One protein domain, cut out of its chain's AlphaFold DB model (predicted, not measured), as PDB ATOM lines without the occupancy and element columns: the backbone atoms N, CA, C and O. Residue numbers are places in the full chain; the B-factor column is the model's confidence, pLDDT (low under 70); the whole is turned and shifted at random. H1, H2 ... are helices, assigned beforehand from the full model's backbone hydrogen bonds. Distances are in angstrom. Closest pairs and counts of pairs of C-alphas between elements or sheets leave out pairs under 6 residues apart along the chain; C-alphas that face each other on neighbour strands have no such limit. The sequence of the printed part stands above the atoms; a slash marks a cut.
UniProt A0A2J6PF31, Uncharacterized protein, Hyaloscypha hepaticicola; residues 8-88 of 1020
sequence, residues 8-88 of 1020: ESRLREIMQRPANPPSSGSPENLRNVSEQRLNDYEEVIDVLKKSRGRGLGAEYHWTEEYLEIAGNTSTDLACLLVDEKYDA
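AT A GLANCE: This is residues 8 to 88 of the 1020 residues of an uncharacterized protein of Hyaloscypha hepaticicola (UniProt A0A2J6PF31). One long helix, H2, runs along most of the length of an elongated domain; short H1 packs nearly side by side with it, running back beside residues 40 to 47, and H4 crosses H2 on another side. Short H3 sits near the end of the domain where H2 ends, packed on the first residues of H4 but apart from H2, while residues 23 to 28 stick out at the other end. The printed part has 81 residues with four named helices, H1, H2, H3 and H4 in that order along the chain, and no named strand, and its class is all helix. It is only just compact, close to loose, with a radius of gyration of the C-alphas of 13.9 A, and the C-alphas span 42 by 26 by 20 A.

IN THESE COORDINATES: H2, the longest helix, holds residues 27 to 51 and measures 36.2 A from C-alpha 27 at (-37.656, 9.368, 57.624) to C-alpha 51 at (-40.311, 12.692, 21.648). H4 holds residues 74 to 87 and measures 19.0 A, ending with C-alpha 87 at (-27.742, 13.784, 42.889). H1 holds residues 8 to 16, 11.9 A long, with C-alpha 8 at (-38.635, 20.443, 25.562). H3 holds residues 62 to 68, 9.9 A long.

HOW THE PARTS SIT: H2 and H4 touch with 14 pairs of C-alphas within 8 A, the closest being those of Val 44 and Ala 78, 5.6 A apart. They run opposite ways at a steep tilt of 40 degrees. H1 and H2 form a helical hairpin and run opposite ways at a shallow tilt of 14 degrees. Their closest C-alphas are those of Ile 14 and Asp 40, 6.5 A apart, and H2 touches H1 with residues 40 to 47 alone. H4 is the hub, touching three other helices. With residues 81 to 85 alone it only just touches H1, with 3 pairs of C-alphas within 8 A; the closest are those of Met 15 and Lys 85, 6.2 A apart. H1 and H4 run the same way at a steep tilt of 39 degrees. H3 and H4 form a second helical hairpin, running opposite ways at a tilt of 35.4 degrees, only just steep. H4 touches H3 with residues 74 to 77 alone, and the closest C-alphas are those of Leu 67 and Ser 74, 6.8 A apart. H3 is apart from H1 and from H2. The packing is mostly crossed, with 1 of the 4 touching pairs at a shallow tilt. In H1, H2, H3 and H4 every O i to N i+4 pair is within hydrogen-bond range.

THE WHOLE: The two C-alphas farthest apart are those of Ser 24 and Gly 53, at 43.2 A. The printed part has no cut. The link from H3 to H4 is tight, those from H1 to H2 and from H2 to H3 are short, and none is long. The mean pLDDT of the printed part is 79.1, and it is under 70 in residues 19 to 25 and 69 to 70 of this predicted model.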
ATOM      1  N   GLU A   8     -39.840  19.788  25.026       82.25
ATOM      2  CA  GLU A   8     -38.635  20.443  25.562       82.25
ATOM      3  C   GLU A   8     -38.974  21.286  26.800       82.25
ATOM      4  O   GLU A   8     -38.306  21.189  27.826       82.25
ATOM      5  N   SER A   9     -40.044  22.087  26.738       84.25
ATOM      6  CA  SER A   9     -40.498  22.893  27.879       84.25
ATOM      7  C   SER A   9     -40.984  22.022  29.033       84.25
ATOM      8  O   SER A   9     -40.717  22.367  30.180       84.25
ATOM      9  N   ARG A  10     -41.636  20.882  28.759       87.50
ATOM     10  CA  ARG A  10     -42.068  19.951  29.811       87.50
ATOM     11  C   ARG A  10     -40.891  19.220  30.456       87.50
ATOM     12  O   ARG A  10     -40.841  19.135  31.678       87.50
ATOM     13  N   LEU A  11     -39.910  18.766  29.670       85.12
ATOM     14  CA  LEU A  11     -38.672  18.196  30.210       85.12
ATOM     15  C   LEU A  11     -37.917  19.230  31.053       85.12
ATOM     16  O   LEU A  11     -37.544  18.943  32.188       85.12
ATOM     17  N   ARG A  12     -37.763  20.455  30.537       85.44
ATOM     18  CA  ARG A  12     -37.129  21.567  31.254       85.44
ATOM     19  C   ARG A  12     -37.883  21.911  32.544       85.44
ATOM     20  O   ARG A  12     -37.235  22.140  33.556       85.44
ATOM     21  N   GLU A  13     -39.218  21.881  32.549       89.31
ATOM     22  CA  GLU A  13     -40.035  22.048  33.761       89.31
ATOM     23  C   GLU A  13     -39.725  20.959  34.799       89.31
ATOM     24  O   GLU A  13     -39.408  21.294  35.937       89.31
ATOM     25  N   ILE A  14     -39.748  19.673  34.418       85.31
ATOM     26  CA  ILE A  14     -39.432  18.555  35.328       85.31
ATOM     27  C   ILE A  14     -38.020  18.713  35.907       85.31
ATOM     28  O   ILE A  14     -37.835  18.584  37.120       85.31
ATOM     29  N   MET A  15     -37.041  19.059  35.065       83.25
ATOM     30  CA  MET A  15     -35.646  19.284  35.462       83.25
ATOM     31  C   MET A  15     -35.458  20.522  36.356       83.25
ATOM     32  O   MET A  15     -34.549  20.539  37.180       83.25
ATOM     33  N   GLN A  16     -36.321  21.538  36.238       84.81
ATOM     34  CA  GLN A  16     -36.276  22.771  37.039       84.81
ATOM     35  C   GLN A  16     -37.154  22.744  38.300       84.81
ATOM     36  O   GLN A  16     -37.015  23.633  39.144       84.81
ATOM     37  N   ARG A  17     -38.038  21.749  38.477       83.94
ATOM     38  CA  ARG A  17     -38.749  21.550  39.755       83.94
ATOM     39  C   ARG A  17     -37.715  21.427  40.880       83.94
ATOM     40  O   ARG A  17     -36.805  20.608  40.743       83.94
ATOM     41  N   PRO A  18     -37.861  22.158  41.999       73.50
ATOM     42  CA  PRO A  18     -36.917  22.059  43.101       73.50
ATOM     43  C   PRO A  18     -36.873  20.617  43.611       73.50
ATOM     44  O   PRO A  18     -37.890  20.073  44.043       73.50
ATOM     45  N   ALA A  19     -35.690  20.006  43.587       66.44
ATOM     46  CA  ALA A  19     -35.416  18.831  44.399       66.44
ATOM     47  C   ALA A  19     -35.463  19.300  45.858       66.44
ATOM     48  O   ALA A  19     -34.485  19.865  46.339       66.44
ATOM     49  N   ASN A  20     -36.632  19.178  46.506       56.31
ATOM     50  CA  ASN A  20     -36.894  19.700  47.852       56.31
ATOM     51  C   ASN A  20     -35.765  19.271  48.805       56.31
ATOM     52  O   ASN A  20     -35.723  18.096  49.179       56.31
ATOM     53  N   PRO A  21     -34.846  20.175  49.198       51.88
ATOM     54  CA  PRO A  21     -33.736  19.781  50.041       51.88
ATOM     55  C   PRO A  21     -34.310  19.508  51.436       51.88
ATOM     56  O   PRO A  21     -34.978  20.388  51.992       51.88
ATOM     57  N   PRO A  22     -34.108  18.313  52.016       50.09
ATOM     58  CA  PRO A  22     -34.650  18.007  53.328       50.09
ATOM     59  C   PRO A  22     -33.954  18.891  54.366       50.09
ATOM     60  O   PRO A  22     -32.812  18.641  54.737       50.09
ATOM     61  N   SER A  23     -34.653  19.919  54.857       47.38
ATOM     62  CA  SER A  23     -34.178  20.776  55.955       47.38
ATOM     63  C   SER A  23     -34.200  20.071  57.318       47.38
ATOM     64  O   SER A  23     -33.843  20.664  58.328       47.38
ATOM     65  N   SER A  24     -34.680  18.828  57.353       54.19
ATOM     66  CA  SER A  24     -34.470  17.877  58.435       54.19
ATOM     67  C   SER A  24     -34.431  16.466  57.849       54.19
ATOM     68  O   SER A  24     -35.293  16.102  57.041       54.19
ATOM     69  N   GLY A  25     -33.450  15.660  58.264       58.00
ATOM     70  CA  GLY A  25     -33.255  14.263  57.843       58.00
ATOM     71  C   GLY A  25     -34.317  13.272  58.341       58.00
ATOM     72  O   GLY A  25     -33.996  12.123  58.641       58.00
ATOM     73  N   SER A  26     -35.574  13.701  58.492       71.38
ATOM     74  CA  SER A  26     -36.645  12.840  58.991       71.38
ATOM     75  C   SER A  26     -36.932  11.690  58.008       71.38
ATOM     76  O   SER A  26     -36.878  11.886  56.788       71.38
ATOM     77  N   PRO A  27     -37.296  10.487  58.496       70.62
ATOM     78  CA  PRO A  27     -37.656   9.368  57.624       70.62
ATOM     79  C   PRO A  27     -38.825   9.673  56.676       70.62
ATOM     80  O   PRO A  27     -38.891   9.111  55.586       70.62
ATOM     81  N   GLU A  28     -39.736  10.566  57.072       72.94
ATOM     82  CA  GLU A  28     -40.848  11.029  56.234       72.94
ATOM     83  C   GLU A  28     -40.356  11.927  55.094       72.94
ATOM     84  O   GLU A  28     -40.749  11.724  53.949       72.94
ATOM     85  N   ASN A  29     -39.424  12.849  55.358       73.38
ATOM     86  CA  ASN A  29     -38.837  13.691  54.314       73.38
ATOM     87  C   ASN A  29     -38.048  12.866  53.291       73.38
ATOM     88  O   ASN A  29     -38.193  13.092  52.092       73.38
ATOM     89  N   LEU A  30     -37.265  11.876  53.738       73.31
ATOM     90  CA  LEU A  30     -36.533  10.984  52.827       73.31
ATOM     91  C   LEU A  30     -37.484  10.171  51.928       73.31
ATOM     92  O   LEU A  30     -37.218  10.008  50.735       73.31
ATOM     93  N   ARG A  31     -38.622   9.705  52.467       77.62
ATOM     94  CA  ARG A  31     -39.683   9.060  51.670       77.62
ATOM     95  C   ARG A  31     -40.303  10.014  50.654       77.62
ATOM     96  O   ARG A  31     -40.369   9.655  49.486       77.62
ATOM     97  N   ASN A  32     -40.663  11.232  51.060       81.06
ATOM     98  CA  ASN A  32     -41.237  12.239  50.161       81.06
ATOM     99  C   ASN A  32     -40.295  12.573  48.988       81.06
ATOM    100  O   ASN A  32     -40.750  12.720  47.854       81.06
ATOM    101  N   VAL A  33     -38.978  12.652  49.229       80.50
ATOM    102  CA  VAL A  33     -37.978  12.841  48.159       80.50
ATOM    103  C   VAL A  33     -37.896  11.605  47.255       80.50
ATOM    104  O   VAL A  33     -37.874  11.754  46.036       80.50
ATOM    105  N   SER A  34     -37.935  10.393  47.822       81.06
ATOM    106  CA  SER A  34     -37.922   9.141  47.046       81.06
ATOM    107  C   SER A  34     -39.159   9.003  46.144       81.06
ATOM    108  O   SER A  34     -39.044   8.598  44.988       81.06
ATOM    109  N   GLU A  35     -40.339   9.370  46.652       84.50
ATOM    110  CA  GLU A  35     -41.600   9.386  45.901       84.50
ATOM    111  C   GLU A  35     -41.586  10.455  44.797       84.50
ATOM    112  O   GLU A  35     -41.940  10.159  43.657       84.50
ATOM    113  N   GLN A  36     -41.107  11.672  45.081       86.88
ATOM    114  CA  GLN A  36     -40.991  12.718  44.059       86.88
ATOM    115  C   GLN A  36     -39.969  12.359  42.968       86.88
ATOM    116  O   GLN A  36     -40.237  12.603  41.790       86.88
ATOM    117  N   ARG A  37     -38.837  11.732  43.327       87.44
ATOM    118  CA  ARG A  37     -37.851  11.207  42.367       87.44
ATOM    119  C   ARG A  37     -38.485  10.159  41.447       87.44
ATOM    120  O   ARG A  37     -38.294  10.227  40.236       87.44
ATOM    121  N   LEU A  38     -39.261   9.222  42.002       86.88
ATOM    122  CA  LEU A  38     -39.960   8.195  41.222       86.88
ATOM    123  C   LEU A  38     -41.000   8.807  40.267       86.88
ATOM    124  O   LEU A  38     -41.047   8.427  39.100       86.88
ATOM    125  N   ASN A  39     -41.776   9.791  40.731       89.25
ATOM    126  CA  ASN A  39     -42.756  10.502  39.905       89.25
ATOM    127  C   ASN A  39     -42.090  11.256  38.740       89.25
ATOM    128  O   ASN A  39     -42.520  11.125  37.594       89.25
ATOM    129  N   ASP A  40     -41.022  12.017  39.011       90.44
ATOM    130  CA  ASP A  40     -40.274  12.728  37.967       90.44
ATOM    131  C   ASP A  40     -39.662  11.742  36.953       90.44
ATOM    132  O   ASP A  40     -39.657  12.012  35.755       90.44
ATOM    133  N   TYR A  41     -39.194  10.579  37.409       90.38
ATOM    134  CA  TYR A  41     -38.645   9.520  36.562       90.38
ATOM    135  C   TYR A  41     -39.679   8.891  35.621       90.38
ATOM    136  O   TYR A  41     -39.422   8.772  34.419       90.38
ATOM    137  N   GLU A  42     -40.864   8.539  36.125       91.31
ATOM    138  CA  GLU A  42     -41.958   8.047  35.279       91.31
ATOM    139  C   GLU A  42     -42.387   9.099  34.241       91.31
ATOM    140  O   GLU A  42     -42.653   8.760  33.083       91.31
ATOM    141  N   GLU A  43     -42.371  10.381  34.617       92.88
ATOM    142  CA  GLU A  43     -42.715  11.488  33.727       92.88
ATOM    143  C   GLU A  43     -41.646  11.748  32.649       92.88
ATOM    144  O   GLU A  43     -41.988  11.912  31.475       92.88
ATOM    145  N   VAL A  44     -40.351  11.708  32.991       91.19
ATOM    146  CA  VAL A  44     -39.257  11.793  32.004       91.19
ATOM    147  C   VAL A  44     -39.327  10.620  31.021       91.19
ATOM    148  O   VAL A  44     -39.172  10.830  29.818       91.19
ATOM    149  N   ILE A  45     -39.637   9.402  31.482       91.69
ATOM    150  CA  ILE A  45     -39.858   8.247  30.596       91.69
ATOM    151  C   ILE A  45     -41.000   8.502  29.602       91.69
ATOM    152  O   ILE A  45     -40.878   8.135  28.429       91.69
ATOM    153  N   ASP A  46     -42.115   9.087  30.039       92.06
ATOM    154  CA  ASP A  46     -43.244   9.406  29.158       92.06
ATOM    155  C   ASP A  46     -42.874  10.488  28.126       92.06
ATOM    156  O   ASP A  46     -43.138  10.321  26.932       92.06
ATOM    157  N   VAL A  47     -42.154  11.537  28.540       91.31
ATOM    158  CA  VAL A  47     -41.630  12.572  27.630       91.31
ATOM    159  C   VAL A  47     -40.659  11.982  26.597       91.31
ATOM    160  O   VAL A  47     -40.837  12.222  25.401       91.31
ATOM    161  N   LEU A  48     -39.695  11.148  27.013       89.50
ATOM    162  CA  LEU A  48     -38.742  10.470  26.116       89.50
ATOM    163  C   LEU A  48     -39.427   9.500  25.136       89.50
ATOM    164  O   LEU A  48     -38.994   9.345  23.993       89.50
ATOM    165  N   LYS A  49     -40.514   8.838  25.551       90.06
ATOM    166  CA  LYS A  49     -41.322   7.991  24.656       90.06
ATOM    167  C   LYS A  49     -42.097   8.822  23.632       90.06
ATOM    168  O   LYS A  49     -42.211   8.399  22.483       90.06
ATOM    169  N   LYS A  50     -42.620   9.986  24.033       89.00
ATOM    170  CA  LYS A  50     -43.380  10.910  23.171       89.00
ATOM    171  C   LYS A  50     -42.504  11.670  22.170       89.00
ATOM    172  O   LYS A  50     -42.993  11.992  21.085       89.00
ATOM    173  N   SER A  51     -41.242  11.944  22.505       85.88
ATOM    174  CA  SER A  51     -40.311  12.692  21.648       85.88
ATOM    175  C   SER A  51     -39.629  11.858  20.562       85.88
ATOM    176  O   SER A  51     -39.113  12.430  19.604       85.88
ATOM    177  N   ARG A  52     -39.635  10.523  20.670       82.06
ATOM    178  CA  ARG A  52     -38.914   9.625  19.755       82.06
ATOM    179  C   ARG A  52     -39.278   9.877  18.283       82.06
ATOM    180  O   ARG A  52     -40.413   9.633  17.870       82.06
ATOM    181  N   GLY A  53     -38.304  10.332  17.490       74.44
ATOM    182  CA  GLY A  53     -38.485  10.670  16.071       74.44
ATOM    183  C   GLY A  53     -39.036  12.079  15.810       74.44
ATOM    184  O   GLY A  53     -39.456  12.368  14.690       74.44
ATOM    185  N   ARG A  54     -39.066  12.946  16.831       78.00
ATOM    186  CA  ARG A  54     -39.412  14.375  16.739       78.00
ATOM    187  C   ARG A  54     -38.316  15.296  17.295       78.00
ATOM    188  O   ARG A  54     -38.405  16.503  17.082       78.00
ATOM    189  N   GLY A  55     -37.323  14.751  18.003       75.00
ATOM    190  CA  GLY A  55     -36.352  15.514  18.784       75.00
ATOM    191  C   GLY A  55     -36.931  16.146  20.058       75.00
ATOM    192  O   GLY A  55     -38.144  16.258  20.248       75.00
ATOM    193  N   LEU A  56     -36.033  16.592  20.939       80.31
ATOM    194  CA  LEU A  56     -36.333  17.367  22.157       80.31
ATOM    195  C   LEU A  56     -35.799  18.808  22.070       80.31
ATOM    196  O   LEU A  56     -35.470  19.420  23.079       80.31
ATOM    197  N   GLY A  57     -35.679  19.348  20.856       76.88
ATOM    198  CA  GLY A  57     -35.005  20.626  20.621       76.88
ATOM    199  C   GLY A  57     -33.475  20.513  20.655       76.88
ATOM    200  O   GLY A  57     -32.903  19.452  20.916       76.88
ATOM    201  N   ALA A  58     -32.792  21.617  20.344       75.06
ATOM    202  CA  ALA A  58     -31.343  21.614  20.114       75.06
ATOM    203  C   ALA A  58     -30.509  21.328  21.380       75.06
ATOM    204  O   ALA A  58     -29.445  20.726  21.280       75.06
ATOM    205  N   GLU A  59     -30.998  21.717  22.563       73.31
ATOM    206  CA  GLU A  59     -30.315  21.501  23.854       73.31
ATOM    207  C   GLU A  59     -30.230  20.010  24.237       73.31
ATOM    208  O   GLU A  59     -29.283  19.580  24.892       73.31
ATOM    209  N   TYR A  60     -31.182  19.202  23.763       78.31
ATOM    210  CA  TYR A  60     -31.301  17.779  24.084       78.31
ATOM    211  C   TYR A  60     -31.022  16.863  22.881       78.31
ATOM    212  O   TYR A  60     -31.335  15.678  22.936       78.31
ATOM    213  N   HIS A  61     -30.417  17.360  21.794       75.94
ATOM    214  CA  HIS A  61     -30.135  16.559  20.587       75.94
ATOM    215  C   HIS A  61     -29.290  15.299  20.879       75.94
ATOM    216  O   HIS A  61     -29.492  14.248  20.275       75.94
ATOM    217  N   TRP A  62     -28.388  15.375  21.861       79.06
ATOM    218  CA  TRP A  62     -27.574  14.248  22.332       79.06
ATOM    219  C   TRP A  62     -28.404  13.078  22.901       79.06
ATOM    220  O   TRP A  62     -27.902  11.962  22.997       79.06
ATOM    221  N   THR A  63     -29.670  13.303  23.275       80.50
ATOM    222  CA  THR A  63     -30.546  12.243  23.802       80.50
ATOM    223  C   THR A  63     -30.937  11.222  22.738       80.50
ATOM    224  O   THR A  63     -31.067  10.043  23.059       80.50
ATOM    225  N   GLU A  64     -31.083  11.635  21.474       79.94
ATOM    226  CA  GLU A  64     -31.342  10.703  20.372       79.94
ATOM    227  C   GLU A  64     -30.075   9.887  20.067       79.94
ATOM    228  O   GLU A  64     -30.143   8.661  20.044       79.94
ATOM    229  N   GLU A  65     -28.904  10.534  20.008       75.94
ATOM    230  CA  GLU A  65     -27.593   9.875  19.865       75.94
ATOM    231  C   GLU A  65     -27.327   8.849  20.986       75.94
ATOM    232  O   GLU A  65     -26.935   7.713  20.717       75.94
ATOM    233  N   TYR A  66     -27.626   9.191  22.246       77.12
ATOM    234  CA  TYR A  66     -27.511   8.261  23.375       77.12
ATOM    235  C   TYR A  66     -28.402   7.018  23.208       77.12
ATOM    236  O   TYR A  66     -27.995   5.924  23.597       77.12
ATOM    237  N   LEU A  67     -29.600   7.166  22.634       79.62
ATOM    238  CA  LEU A  67     -30.557   6.074  22.412       79.62
ATOM    239  C   LEU A  67     -30.292   5.267  21.129       79.62
ATOM    240  O   LEU A  67     -30.849   4.177  20.976       79.62
ATOM    241  N   GLU A  68     -29.459   5.771  20.217       78.12
ATOM    242  CA  GLU A  68     -28.966   5.031  19.048       78.12
ATOM    243  C   GLU A  68     -27.811   4.077  19.400       78.12
ATOM    244  O   GLU A  68     -27.604   3.071  18.714       78.12
ATOM    245  N   ILE A  69     -27.089   4.330  20.499       69.88
ATOM    246  CA  ILE A  69     -26.044   3.433  21.007       69.88
ATOM    247  C   ILE A  69     -26.671   2.110  21.477       69.88
ATOM    248  O   ILE A  69     -27.470   2.052  22.414       69.88
ATOM    249  N   ALA A  70     -26.264   1.012  20.835       68.19
ATOM    250  CA  ALA A  70     -26.797  -0.319  21.100       68.19
ATOM    251  C   ALA A  70     -26.599  -0.751  22.567       68.19
ATOM    252  O   ALA A  70     -25.474  -0.948  23.025       68.19
ATOM    253  N   GLY A  71     -27.713  -0.955  23.274       73.44
ATOM    254  CA  GLY A  71     -27.749  -1.365  24.682       73.44
ATOM    255  C   GLY A  71     -28.328  -0.307  25.622       73.44
ATOM    256  O   GLY A  71     -28.824  -0.677  26.681       73.44
ATOM    257  N   ASN A  72     -28.342   0.966  25.216       72.75
ATOM    258  CA  ASN A  72     -28.970   2.043  25.978       72.75
ATOM    259  C   ASN A  72     -30.492   2.050  25.775       72.75
ATOM    260  O   ASN A  72     -30.997   1.750  24.689       72.75
ATOM    261  N   THR A  73     -31.246   2.431  26.807       84.69
ATOM    262  CA  THR A  73     -32.709   2.547  26.738       84.69
ATOM    263  C   THR A  73     -33.207   3.902  27.247       84.69
ATOM    264  O   THR A  73     -32.524   4.604  27.990       84.69
ATOM    265  N   SER A  74     -34.445   4.272  26.890       81.94
ATOM    266  CA  SER A  74     -35.105   5.476  27.433       81.94
ATOM    267  C   SER A  74     -35.282   5.410  28.953       81.94
ATOM    268  O   SER A  74     -35.395   6.446  29.595       81.94
ATOM    269  N   THR A  75     -35.289   4.199  29.514       82.00
ATOM    270  CA  THR A  75     -35.265   3.927  30.952       82.00
ATOM    271  C   THR A  75     -33.934   4.386  31.551       82.00
ATOM    272  O   THR A  75     -33.937   5.189  32.474       82.00
ATOM    273  N   ASP A  76     -32.800   3.974  30.970       76.19
ATOM    274  CA  ASP A  76     -31.459   4.354  31.450       76.19
ATOM    275  C   ASP A  76     -31.204   5.861  31.302       76.19
ATOM    276  O   ASP A  76     -30.646   6.490  32.200       76.19
ATOM    277  N   LEU A  77     -31.665   6.461  30.197       79.75
ATOM    278  CA  LEU A  77     -31.579   7.906  29.983       79.75
ATOM    279  C   LEU A  77     -32.446   8.692  30.979       79.75
ATOM    280  O   LEU A  77     -32.019   9.735  31.467       79.75
ATOM    281  N   ALA A  78     -33.648   8.203  31.304       83.62
ATOM    282  CA  ALA A  78     -34.480   8.819  32.332       83.62
ATOM    283  C   ALA A  78     -33.845   8.714  33.723       83.62
ATOM    284  O   ALA A  78     -33.897   9.688  34.469       83.62
ATOM    285  N   CYS A  79     -33.206   7.581  34.052       77.94
ATOM    286  CA  CYS A  79     -32.414   7.457  35.276       77.94
ATOM    287  C   CYS A  79     -31.304   8.507  35.285       77.94
ATOM    288  O   CYS A  79     -31.230   9.286  36.218       77.94
ATOM    289  N   LEU A  80     -30.507   8.599  34.215       77.62
ATOM    290  CA  LEU A  80     -29.398   9.553  34.117       77.62
ATOM    291  C   LEU A  80     -29.859  11.008  34.293       77.62
ATOM    292  O   LEU A  80     -29.226  11.755  35.030       77.62
ATOM    293  N   LEU A  81     -30.966  11.412  33.663       81.81
ATOM    294  CA  LEU A  81     -31.506  12.770  33.794       81.81
ATOM    295  C   LEU A  81     -32.049  13.057  35.204       81.81
ATOM    296  O   LEU A  81     -31.834  14.144  35.736       81.81
ATOM    297  N   VAL A  82     -32.742  12.101  35.826       84.62
ATOM    298  CA  VAL A  82     -33.286  12.283  37.181       84.62
ATOM    299  C   VAL A  82     -32.190  12.199  38.241       84.62
ATOM    300  O   VAL A  82     -32.170  13.025  39.149       84.62
ATOM    301  N   ASP A  83     -31.240  11.283  38.112       79.25
ATOM    302  CA  ASP A  83     -30.093  11.193  39.010       79.25
ATOM    303  C   ASP A  83     -29.185  12.428  38.854       79.25
ATOM    304  O   ASP A  83     -28.765  12.978  39.860       79.25
ATOM    305  N   GLU A  84     -28.986  12.985  37.652       80.75
ATOM    306  CA  GLU A  84     -28.328  14.298  37.488       80.75
ATOM    307  C   GLU A  84     -29.095  15.409  38.229       80.75
ATOM    308  O   GLU A  84     -28.511  16.176  38.990       80.75
ATOM    309  N   LYS A  85     -30.425  15.479  38.081       84.12
ATOM    310  CA  LYS A  85     -31.246  16.480  38.781       84.12
ATOM    311  C   LYS A  85     -31.125  16.379  40.307       84.12
ATOM    312  O   LYS A  85     -31.025  17.405  40.981       84.12
ATOM    313  N   TYR A  86     -31.250  15.172  40.852       81.38
ATOM    314  CA  TYR A  86     -31.341  14.965  42.295       81.38
ATOM    315  C   TYR A  86     -29.974  14.826  42.955       81.38
ATOM    316  O   TYR A  86     -29.792  15.325  44.064       81.38
ATOM    317  N   ASP A  87     -29.022  14.167  42.304       78.81
ATOM    318  CA  ASP A  87     -27.742  13.784  42.889       78.81
ATOM    319  C   ASP A  87     -26.569  14.639  42.439       78.81
ATOM    320  O   ASP A  87     -25.560  14.596  43.133       78.81
ATOM    321  N   ALA A  88     -26.650  15.465  41.390       74.50
ATOM    322  CA  ALA A  88     -25.517  16.327  41.052       74.50
ATOM    323  C   ALA A  88     -25.102  17.214  42.251       74.50
ATOM    324  O   ALA A  88     -25.953  17.828  42.906       74.50
TER     325      ALA A  88